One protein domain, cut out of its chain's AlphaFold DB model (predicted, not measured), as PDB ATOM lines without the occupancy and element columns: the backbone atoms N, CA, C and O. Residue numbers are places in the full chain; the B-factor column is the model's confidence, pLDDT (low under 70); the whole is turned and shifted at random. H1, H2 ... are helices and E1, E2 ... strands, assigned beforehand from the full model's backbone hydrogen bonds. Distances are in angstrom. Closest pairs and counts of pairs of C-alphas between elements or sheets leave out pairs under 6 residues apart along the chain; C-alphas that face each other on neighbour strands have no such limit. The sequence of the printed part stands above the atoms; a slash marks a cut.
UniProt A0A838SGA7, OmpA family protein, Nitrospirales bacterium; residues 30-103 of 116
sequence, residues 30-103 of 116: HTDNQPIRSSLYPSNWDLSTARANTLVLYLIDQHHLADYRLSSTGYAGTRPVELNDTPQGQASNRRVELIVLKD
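What this domain is: This is residues 30 to 103 of the 116 residues of the protein "OmpA family protein" of Nitrospirales bacterium (UniProt A0A838SGA7). A long helix, H1, has the strand E1 folded back along it, and a second strand, E2, runs near E1 without pairing with it. The short helix H2 sits off toward one end, apart from H1, and residues 30 to 43 make a wide loop before H1 begins. The printed part has 74 residues, with two named helices and two named strands in the order H1, E1, H2, E2, and its class is mixed, helices and strands. It is only just loose, close to compact, with a radius of gyration of the C-alphas of 13.7 A, and its outline is only just flat, spanning 39 by 32 by 17 A.

Where its parts are: Residues 30 to 43 hold no named element. H1 is residues 44 to 63, 27.9 A long, from C-alpha 44 at (6.248, -80.735, 329.727). E1 is residues 70 to 74, 13.8 A long. H2 is residues 87 to 93, 9.9 A long. E2 is residues 96 to 100, 13.4 A long, and its last C-alpha, 100, is at (-14.634, -91.479, 336.072).

How they stand to each other: H1 and E1 have 18 pairs of C-alphas within 8 A, the closest being those of Thr 49 and Gly 74, 3.8 A apart. H1 and E2 have 2 such pairs, the closest those of Ala 52 and Val 96 at 6.3 A. E1 and E2 are near each other, and each pairs with no named strand. H2 is apart from H1, E1 and E2. In H1 and H2 every O i to N i+4 pair is within hydrogen-bond range.

The domain as a whole: The two C-alphas farthest apart, those of His 64 and Asp 85, are 39.8 A apart. The printed part has no cut. The link from E1 to H2, 12 residues, is long, that from H1 to E1 is short, and that from H2 to E2 is tight. The mean pLDDT of the printed part is 96.2, and no printed residue is under 70.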
ATOM      1  N   HIS A  30      -1.219 -84.987 329.281       98.44
ATOM      2  CA  HIS A  30      -0.042 -85.660 328.742       98.44
ATOM      3  C   HIS A  30       0.584 -84.899 327.570       98.44
ATOM      4  O   HIS A  30      -0.068 -84.110 326.875       98.44
ATOM      5  N   THR A  31       1.874 -85.141 327.356       98.00
ATOM      6  CA  THR A  31       2.634 -84.677 326.190       98.00
ATOM      7  C   THR A  31       3.231 -85.872 325.451       98.00
ATOM      8  O   THR A  31       3.148 -87.013 325.902       98.00
ATOM      9  N   ASP A  32       3.861 -85.607 324.315       97.12
ATOM     10  CA  ASP A  32       4.805 -86.542 323.703       97.12
ATOM     11  C   ASP A  32       6.185 -86.451 324.394       97.12
ATOM     12  O   ASP A  32       6.336 -85.857 325.473       97.12
ATOM     13  N   ASN A  33       7.195 -87.058 323.769       95.62
ATOM     14  CA  ASN A  33       8.582 -87.032 324.225       95.62
ATOM     15  C   ASN A  33       9.362 -85.763 323.834       95.62
ATOM     16  O   ASN A  33      10.523 -85.640 324.230       95.62
ATOM     17  N   GLN A  34       8.782 -84.835 323.068       96.06
ATOM     18  CA  GLN A  34       9.493 -83.643 322.619       96.06
ATOM     19  C   GLN A  34       9.595 -82.647 323.777       96.06
ATOM     20  O   GLN A  34       8.572 -82.245 324.341       96.06
ATOM     21  N   PRO A  35      10.807 -82.235 324.184       94.69
ATOM     22  CA  PRO A  35      10.954 -81.274 325.260       94.69
ATOM     23  C   PRO A  35      10.443 -79.906 324.806       94.69
ATOM     24  O   PRO A  35      10.905 -79.357 323.807       94.69
ATOM     25  N   ILE A  36       9.537 -79.317 325.579       94.38
ATOM     26  CA  ILE A  36       9.167 -77.910 325.416       94.38
ATOM     27  C   ILE A  36       9.938 -77.044 326.406       94.38
ATOM     28  O   ILE A  36      10.232 -77.472 327.525       94.38
ATOM     29  N   ARG A  37      10.195 -75.797 326.010       93.31
ATOM     30  CA  ARG A  37      10.617 -74.712 326.898       93.31
ATOM     31  C   ARG A  37      10.023 -73.413 326.383       93.31
ATOM     32  O   ARG A  37      10.367 -72.959 325.297       93.31
ATOM     33  N   SER A  38       9.117 -72.826 327.146       93.81
ATOM     34  CA  SER A  38       8.508 -71.536 326.828       93.81
ATOM     35  C   SER A  38       8.396 -70.690 328.090       93.81
ATOM     36  O   SER A  38       8.463 -71.220 329.197       93.81
ATOM     37  N   SER A  39       8.201 -69.380 327.933       94.44
ATOM     38  CA  SER A  39       7.970 -68.481 329.070       94.44
ATOM     39  C   SER A  39       6.730 -68.865 329.882       94.44
ATOM     40  O   SER A  39       6.717 -68.691 331.094       94.44
ATOM     41  N   LEU A  40       5.702 -69.401 329.216       94.12
ATOM     42  CA  LEU A  40       4.439 -69.785 329.846       94.12
ATOM     43  C   LEU A  40       4.459 -71.211 330.418       94.12
ATOM     44  O   LEU A  40       3.830 -71.467 331.438       94.12
ATOM     45  N   TYR A  41       5.171 -72.130 329.765       96.38
ATOM     46  CA  TYR A  41       5.338 -73.523 330.194       96.38
ATOM     47  C   TYR A  41       6.823 -73.897 330.107       96.38
ATOM     48  O   TYR A  41       7.308 -74.226 329.013       96.38
ATOM     49  N   PRO A  42       7.559 -73.807 331.227       96.62
ATOM     50  CA  PRO A  42       8.986 -74.116 331.272       96.62
ATOM     51  C   PRO A  42       9.320 -75.581 330.962       96.62
ATOM     52  O   PRO A  42      10.417 -75.861 330.479       96.62
ATOM     53  N   SER A  43       8.390 -76.508 331.210       97.94
ATOM     54  CA  SER A  43       8.563 -77.940 330.958       97.94
ATOM     55  C   SER A  43       7.272 -78.637 330.510       97.94
ATOM     56  O   SER A  43       6.164 -78.108 330.637       97.94
ATOM     57  N   ASN A  44       7.401 -79.882 330.037       98.00
ATOM     58  CA  ASN A  44       6.248 -80.735 329.727       98.00
ATOM     59  C   ASN A  44       5.380 -81.034 330.962       98.00
ATOM     60  O   ASN A  44       4.177 -81.261 330.812       98.00
ATOM     61  N   TRP A  45       5.950 -80.996 332.171       98.19
ATOM     62  CA  TRP A  45       5.180 -81.101 333.415       98.19
ATOM     63  C   TRP A  45       4.255 -79.897 333.592       98.19
ATOM     64  O   TRP A  45       3.073 -80.074 333.889       98.19
ATOM     65  N   ASP A  46       4.750 -78.692 333.306       98.12
ATOM     66  CA  ASP A  46       3.953 -77.465 333.380       98.12
ATOM     67  C   ASP A  46       2.847 -77.455 332.319       98.12
ATOM     68  O   ASP A  46       1.690 -77.172 332.627       98.12
ATOM     69  N   LEU A  47       3.166 -77.809 331.066       97.69
ATOM     70  CA  LEU A  47       2.170 -77.818 329.988       97.69
ATOM     71  C   LEU A  47       1.071 -78.855 330.224       97.69
ATOM     72  O   LEU A  47      -0.108 -78.539 330.047       97.69
ATOM     73  N   SER A  48       1.440 -80.085 330.583       98.25
ATOM     74  CA  SER A  48       0.461 -81.151 330.812       98.25
ATOM     75  C   SER A  48      -0.469 -80.819 331.980       98.25
ATOM     76  O   SER A  48      -1.688 -80.860 331.804       98.25
ATOM     77  N   THR A  49       0.085 -80.378 333.113       98.25
ATOM     78  CA  THR A  49      -0.693 -79.932 334.281       98.25
ATOM     79  C   THR A  49      -1.608 -78.766 333.917       98.25
ATOM     80  O   THR A  49      -2.805 -78.795 334.196       98.25
ATOM     81  N   ALA A  50      -1.094 -77.760 333.202       97.94
ATOM     82  CA  ALA A  50      -1.899 -76.617 332.796       97.94
ATOM     83  C   ALA A  50      -3.042 -77.001 331.844       97.94
ATOM     84  O   ALA A  50      -4.104 -76.382 331.898       97.94
ATOM     85  N   ARG A  51      -2.853 -77.984 330.953       97.25
ATOM     86  CA  ARG A  51      -3.917 -78.490 330.066       97.25
ATOM     87  C   ARG A  51      -5.017 -79.188 330.853       97.25
ATOM     88  O   ARG A  51      -6.180 -78.847 330.649       97.25
ATOM     89  N   ALA A  52      -4.648 -80.091 331.758       98.19
ATOM     90  CA  ALA A  52      -5.601 -80.765 332.632       98.19
ATOM     91  C   ALA A  52      -6.391 -79.751 333.474       98.19
ATOM     92  O   ALA A  52      -7.619 -79.780 333.490       98.19
ATOM     93  N   ASN A  53      -5.700 -78.783 334.083       98.06
ATOM     94  CA  ASN A  53      -6.340 -77.786 334.937       98.06
ATOM     95  C   ASN A  53      -7.280 -76.861 334.152       98.06
ATOM     96  O   ASN A  53      -8.333 -76.476 334.643       98.06
ATOM     97  N   THR A  54      -6.943 -76.545 332.895       97.31
ATOM     98  CA  THR A  54      -7.833 -75.755 332.025       97.31
ATOM     99  C   THR A  54      -9.176 -76.466 331.816       97.31
ATOM    100  O   THR A  54     -10.212 -75.806 331.795       97.31
ATOM    101  N   LEU A  55      -9.175 -77.795 331.664       96.88
ATOM    102  CA  LEU A  55     -10.413 -78.564 331.534       96.88
ATOM    103  C   LEU A  55     -11.179 -78.631 332.862       96.88
ATOM    104  O   LEU A  55     -12.388 -78.437 332.851       96.88
ATOM    105  N   VAL A  56     -10.498 -78.832 333.995       97.56
ATOM    106  CA  VAL A  56     -11.136 -78.801 335.326       97.56
ATOM    107  C   VAL A  56     -11.860 -77.476 335.564       97.56
ATOM    108  O   VAL A  56     -13.052 -77.488 335.856       97.56
ATOM    109  N   LEU A  57     -11.182 -76.344 335.353       97.31
ATOM    110  CA  LEU A  57     -11.794 -75.021 335.506       97.31
ATOM    111  C   LEU A  57     -12.981 -74.830 334.557       97.31
ATOM    112  O   LEU A  57     -14.021 -74.333 334.963       97.31
ATOM    113  N   TYR A  58     -12.876 -75.301 333.312       96.19
ATOM    114  CA  TYR A  58     -13.998 -75.252 332.373       96.19
ATOM    115  C   TYR A  58     -15.226 -76.033 332.870       96.19
ATOM    116  O   TYR A  58     -16.349 -75.545 332.754       96.19
ATOM    117  N   LEU A  59     -15.027 -77.228 333.434       96.38
ATOM    118  CA  LEU A  59     -16.108 -78.055 333.982       96.38
ATOM    119  C   LEU A  59     -16.769 -77.414 335.214       96.38
ATOM    120  O   LEU A  59     -17.982 -77.527 335.388       96.38
ATOM    121  N   ILE A  60     -15.992 -76.723 336.047       96.56
ATOM    122  CA  ILE A  60     -16.504 -75.973 337.200       96.56
ATOM    123  C   ILE A  60     -17.297 -74.753 336.720       96.56
ATOM    124  O   ILE A  60     -18.485 -74.616 337.011       96.56
ATOM    125  N   ASP A  61     -16.664 -73.901 335.915       96.31
ATOM    126  CA  ASP A  61     -17.198 -72.585 335.567       96.31
ATOM    127  C   ASP A  61     -18.408 -72.664 334.630       96.31
ATOM    128  O   ASP A  61     -19.330 -71.859 334.747       96.31
ATOM    129  N   GLN A  62     -18.399 -73.598 333.672       95.19
ATOM    130  CA  GLN A  62     -19.429 -73.676 332.627       95.19
ATOM    131  C   GLN A  62     -20.493 -74.738 332.901       95.19
ATOM    132  O   GLN A  62     -21.629 -74.591 332.458       95.19
ATOM    133  N   HIS A  63     -20.139 -75.807 333.619       95.25
ATOM    134  CA  HIS A  63     -21.042 -76.939 333.861       95.25
ATOM    135  C   HIS A  63     -21.437 -77.102 335.328       95.25
ATOM    136  O   HIS A  63     -22.343 -77.889 335.633       95.25
ATOM    137  N   HIS A  64     -20.827 -76.328 336.229       95.12
ATOM    138  CA  HIS A  64     -21.096 -76.350 337.665       95.12
ATOM    139  C   HIS A  64     -20.925 -77.749 338.266       95.12
ATOM    140  O   HIS A  64     -21.725 -78.184 339.099       95.12
ATOM    141  N   LEU A  65     -19.912 -78.488 337.800       95.31
ATOM    142  CA  LEU A  65     -19.487 -79.708 338.479       95.31
ATOM    143  C   LEU A  65     -18.898 -79.319 339.832       95.31
ATOM    144  O   LEU A  65     -18.144 -78.358 339.928       95.31
ATOM    145  N   ALA A  66     -19.239 -80.073 340.872       94.94
ATOM    146  CA  ALA A  66     -18.772 -79.764 342.212       94.94
ATOM    147  C   ALA A  66     -17.252 -79.967 342.328       94.94
ATOM    148  O   ALA A  66     -16.759 -81.076 342.127       94.94
ATOM    149  N   ASP A  67     -16.532 -78.911 342.704       95.00
ATOM    150  CA  ASP A  67     -15.065 -78.844 342.723       95.00
ATOM    151  C   ASP A  67     -14.422 -79.984 343.518       95.00
ATOM    152  O   ASP A  67     -13.419 -80.551 343.095       95.00
ATOM    153  N   TYR A  68     -15.039 -80.389 344.635       95.44
ATOM    154  CA  TYR A  68     -14.542 -81.480 345.482       95.44
ATOM    155  C   TYR A  68     -14.527 -82.848 344.781       95.44
ATOM    156  O   TYR A  68     -13.903 -83.785 345.275       95.44
ATOM    157  N   ARG A  69     -15.229 -82.991 343.648       95.56
ATOM    158  CA  ARG A  69     -15.213 -84.208 342.830       95.56
ATOM    159  C   ARG A  69     -14.051 -84.238 341.846       95.56
ATOM    160  O   ARG A  69     -13.824 -85.289 341.261       95.56
ATOM    161  N   LEU A  70     -13.362 -83.124 341.616       97.44
ATOM    162  CA  LEU A  70     -12.415 -82.968 340.519       97.44
ATOM    163  C   LEU A  70     -10.970 -82.995 341.019       97.44
ATOM    164  O   LEU A  70     -10.624 -82.404 342.038       97.44
ATOM    165  N   SER A  71     -10.102 -83.646 340.253       98.00
ATOM    166  CA  SER A  71      -8.652 -83.577 340.428       98.00
ATOM    167  C   SER A  71      -7.964 -83.325 339.090       98.00
ATOM    168  O   SER A  71      -8.475 -83.693 338.031       98.00
ATOM    169  N   SER A  72      -6.799 -82.678 339.137       98.19
ATOM    170  CA  SER A  72      -5.997 -82.365 337.958       98.19
ATOM    171  C   SER A  72      -4.568 -82.852 338.149       98.19
ATOM    172  O   SER A  72      -3.927 -82.490 339.133       98.19
ATOM    173  N   THR A  73      -4.063 -83.643 337.203       98.56
ATOM    174  CA  THR A  73      -2.681 -84.141 337.220       98.56
ATOM    175  C   THR A  73      -2.050 -84.010 335.837       98.56
ATOM    176  O   THR A  73      -2.688 -84.297 334.829       98.56
ATOM    177  N   GLY A  74      -0.790 -83.587 335.756       98.31
ATOM    178  CA  GLY A  74       0.009 -83.662 334.531       98.31
ATOM    179  C   GLY A  74       1.077 -84.742 334.644       98.31
ATOM    180  O   GLY A  74       1.730 -84.835 335.676       98.31
ATOM    181  N   TYR A  75       1.280 -85.529 333.585       98.50
ATOM    182  CA  TYR A  75       2.286 -86.604 333.545       98.50
ATOM    183  C   TYR A  75       3.397 -86.380 332.518       98.50
ATOM    184  O   TYR A  75       4.205 -87.284 332.281       98.50
ATOM    185  N   ALA A  76       3.447 -85.208 331.876       98.31
ATOM    186  CA  ALA A  76       4.370 -84.951 330.772       98.31
ATOM    187  C   ALA A  76       4.324 -86.104 329.734       98.31
ATOM    188  O   ALA A  76       3.249 -86.631 329.434       98.31
ATOM    189  N   GLY A  77       5.481 -86.515 329.209       97.06
ATOM    190  CA  GLY A  77       5.625 -87.637 328.277       97.06
ATOM    191  C   GLY A  77       5.849 -88.999 328.944       97.06
ATOM    192  O   GLY A  77       6.282 -89.928 328.272       97.06
ATOM    193  N   THR A  78       5.618 -89.131 330.257       97.81
ATOM    194  CA  THR A  78       5.994 -90.343 331.023       97.81
ATOM    195  C   THR A  78       5.014 -91.511 330.877       97.81
ATOM    196  O   THR A  78       5.356 -92.642 331.211       97.81
ATOM    197  N   ARG A  79       3.806 -91.248 330.364       97.56
ATOM    198  CA  ARG A  79       2.746 -92.242 330.132       97.56
ATOM    199  C   ARG A  79       2.285 -92.213 328.667       97.56
ATOM    200  O   ARG A  79       1.210 -91.667 328.390       97.56
ATOM    201  N   PRO A  80       3.107 -92.694 327.718       97.31
ATOM    202  CA  PRO A  80       2.715 -92.781 326.317       97.31
ATOM    203  C   PRO A  80       1.672 -93.887 326.114       97.31
ATOM    204  O   PRO A  80       1.770 -94.957 326.710       97.31
ATOM    205  N   VAL A  81       0.689 -93.623 325.258       97.31
ATOM    206  CA  VAL A  81      -0.286 -94.615 324.770       97.31
ATOM    207  C   VAL A  81       0.149 -95.221 323.437       97.31
ATOM    208  O   VAL A  81      -0.252 -96.328 323.100       97.31
ATOM    209  N   GLU A  82       1.019 -94.519 322.706       96.81
ATOM    210  CA  GLU A  82       1.638 -94.978 321.465       96.81
ATOM    211  C   GLU A  82       3.139 -94.662 321.439       96.81
ATOM    212  O   GLU A  82       3.642 -93.829 322.199       96.81
ATOM    213  N   LEU A  83       3.876 -95.309 320.533       96.12
ATOM    214  CA  LEU A  83       5.287 -94.997 320.301       96.12
ATOM    215  C   LEU A  83       5.448 -93.562 319.771       96.12
ATOM    216  O   LEU A  83       4.673 -93.098 318.939       96.12
ATOM    217  N   ASN A  84       6.491 -92.857 320.213       94.56
ATOM    218  CA  ASN A  84       6.760 -91.470 319.797       94.56
ATOM    219  C   ASN A  84       7.545 -91.361 318.473       94.56
ATOM    220  O   ASN A  84       8.009 -90.275 318.116       94.56
ATOM    221  N   ASP A  85       7.687 -92.475 317.758       95.69
ATOM    222  CA  ASP A  85       8.511 -92.584 316.549       95.69
ATOM    223  C   ASP A  85       7.794 -92.045 315.305       95.69
ATOM    224  O   ASP A  85       8.425 -91.764 314.287       95.69
ATOM    225  N   THR A  86       6.469 -91.880 315.381       96.50
ATOM    226  CA  THR A  86       5.647 -91.349 314.291       96.50
ATOM    227  C   THR A  86       4.932 -90.063 314.711       96.50
ATOM    228  O   THR A  86       4.567 -89.908 315.883       96.50
ATOM    229  N   PRO A  87       4.666 -89.133 313.772       96.31
ATOM    230  CA  PRO A  87       3.848 -87.952 314.050       96.31
ATOM    231  C   PRO A  87       2.466 -88.293 314.623       96.31
ATOM    232  O   PRO A  87       1.940 -87.555 315.457       96.31
ATOM    233  N   GLN A  88       1.894 -89.416 314.185       96.38
ATOM    234  CA  GLN A  88       0.614 -89.946 314.641       96.38
ATOM    235  C   GLN A  88       0.694 -90.367 316.110       96.38
ATOM    236  O   GLN A  88      -0.070 -89.846 316.917       96.38
ATOM    237  N   GLY A  89       1.676 -91.192 316.482       97.06
ATOM    238  CA  GLY A  89       1.840 -91.631 317.869       97.06
ATOM    239  C   GLY A  89       2.163 -90.479 318.825       97.06
ATOM    240  O   GLY A  89       1.611 -90.395 319.923       97.06
ATOM    241  N   GLN A  90       2.953 -89.495 318.382       96.56
ATOM    242  CA  GLN A  90       3.149 -88.254 319.140       96.56
ATOM    243  C   GLN A  90       1.836 -87.478 319.326       96.56
ATOM    244  O   GLN A  90       1.568 -86.961 320.410       96.56
ATOM    245  N   ALA A  91       0.997 -87.388 318.289       95.62
ATOM    246  CA  ALA A  91      -0.303 -86.732 318.390       95.62
ATOM    247  C   ALA A  91      -1.232 -87.451 319.374       95.62
ATOM    248  O   ALA A  91      -1.816 -86.774 320.222       95.62
ATOM    249  N   SER A  92      -1.294 -88.786 319.326       96.38
ATOM    250  CA  SER A  92      -2.028 -89.609 320.294       96.38
ATOM    251  C   SER A  92      -1.536 -89.372 321.725       96.38
ATOM    252  O   SER A  92      -2.341 -89.239 322.645       96.38
ATOM    253  N   ASN A  93      -0.225 -89.218 321.933       97.75
ATOM    254  CA  ASN A  93       0.344 -88.966 323.259       97.75
ATOM    255  C   ASN A  93       0.029 -87.567 323.819       97.75
ATOM    256  O   ASN A  93      -0.082 -87.418 325.039       97.75
ATOM    257  N   ARG A  94      -0.192 -86.551 322.969       96.56
ATOM    258  CA  ARG A  94      -0.564 -85.172 323.358       96.56
ATOM    259  C   ARG A  94      -2.058 -85.022 323.707       96.56
ATOM    260  O   ARG A  94      -2.734 -84.117 323.195       96.56
ATOM    261  N   ARG A  95      -2.575 -85.865 324.607       96.06
ATOM    262  CA  ARG A  95      -3.996 -85.895 325.008       96.06
ATOM    263  C   ARG A  95      -4.272 -85.347 326.413       96.06
ATOM    264  O   ARG A  95      -3.362 -85.057 327.189       96.06
ATOM    265  N   VAL A  96      -5.560 -85.194 326.706       96.50
ATOM    266  CA  VAL A  96      -6.100 -85.023 328.059       96.50
ATOM    267  C   VAL A  96      -7.138 -86.120 328.263       96.50
ATOM    268  O   VAL A  96      -7.971 -86.328 327.384       96.50
ATOM    269  N   GLU A  97      -7.073 -86.814 329.390       96.31
ATOM    270  CA  GLU A  97      -7.991 -87.887 329.760       96.31
ATOM    271  C   GLU A  97      -8.928 -87.395 330.866       96.31
ATOM    272  O   GLU A  97      -8.506 -86.671 331.767       96.31
ATOM    273  N   LEU A  98     -10.203 -87.777 330.787       96.06
ATOM    274  CA  LEU A  98     -11.184 -87.588 331.851       96.06
ATOM    275  C   LEU A  98     -11.606 -88.974 332.325       96.06
ATOM    276  O   LEU A  98     -12.197 -89.745 331.573       96.06
ATOM    277  N   ILE A  99     -11.281 -89.280 333.573       96.44
ATOM    278  CA  ILE A  99     -11.446 -90.597 334.171       96.44
ATOM    279  C   ILE A  99     -12.539 -90.503 335.228       96.44
ATOM    280  O   ILE A  99     -12.423 -89.747 336.193       96.44
ATOM    281  N   VAL A 100     -13.594 -91.296 335.057       95.38
ATOM    282  CA  VAL A 100     -14.634 -91.479 336.072       95.38
ATOM    283  C   VAL A 100     -14.174 -92.576 337.027       95.38
ATOM    284  O   VAL A 100     -14.106 -93.748 336.656       95.38
ATOM    285  N   LEU A 101     -13.817 -92.199 338.252       94.19
ATOM    286  CA  LEU A 101     -13.320 -93.135 339.258       94.19
ATOM    287  C   LEU A 101     -14.474 -93.953 339.833       94.19
ATOM    288  O   LEU A 101     -15.556 -93.421 340.074       94.19
ATOM    289  N   LYS A 102     -14.258 -95.246 340.085       88.56
ATOM    290  CA  LYS A 102     -15.261 -96.080 340.761       88.56
ATOM    291  C   LYS A 102     -15.553 -95.523 342.157       88.56
ATOM    292  O   LYS A 102     -14.642 -95.071 342.846       88.56
ATOM    293  N   ASP A 103     -16.820 -95.560 342.559       75.81
ATOM    294  CA  ASP A 103     -17.204 -95.199 343.921       75.81
ATOM    295  C   ASP A 103     -16.770 -96.327 344.863       75.81
ATOM    296  O   ASP A 103     -17.404 -97.375 344.924       75.81
TER     297      ASP A 103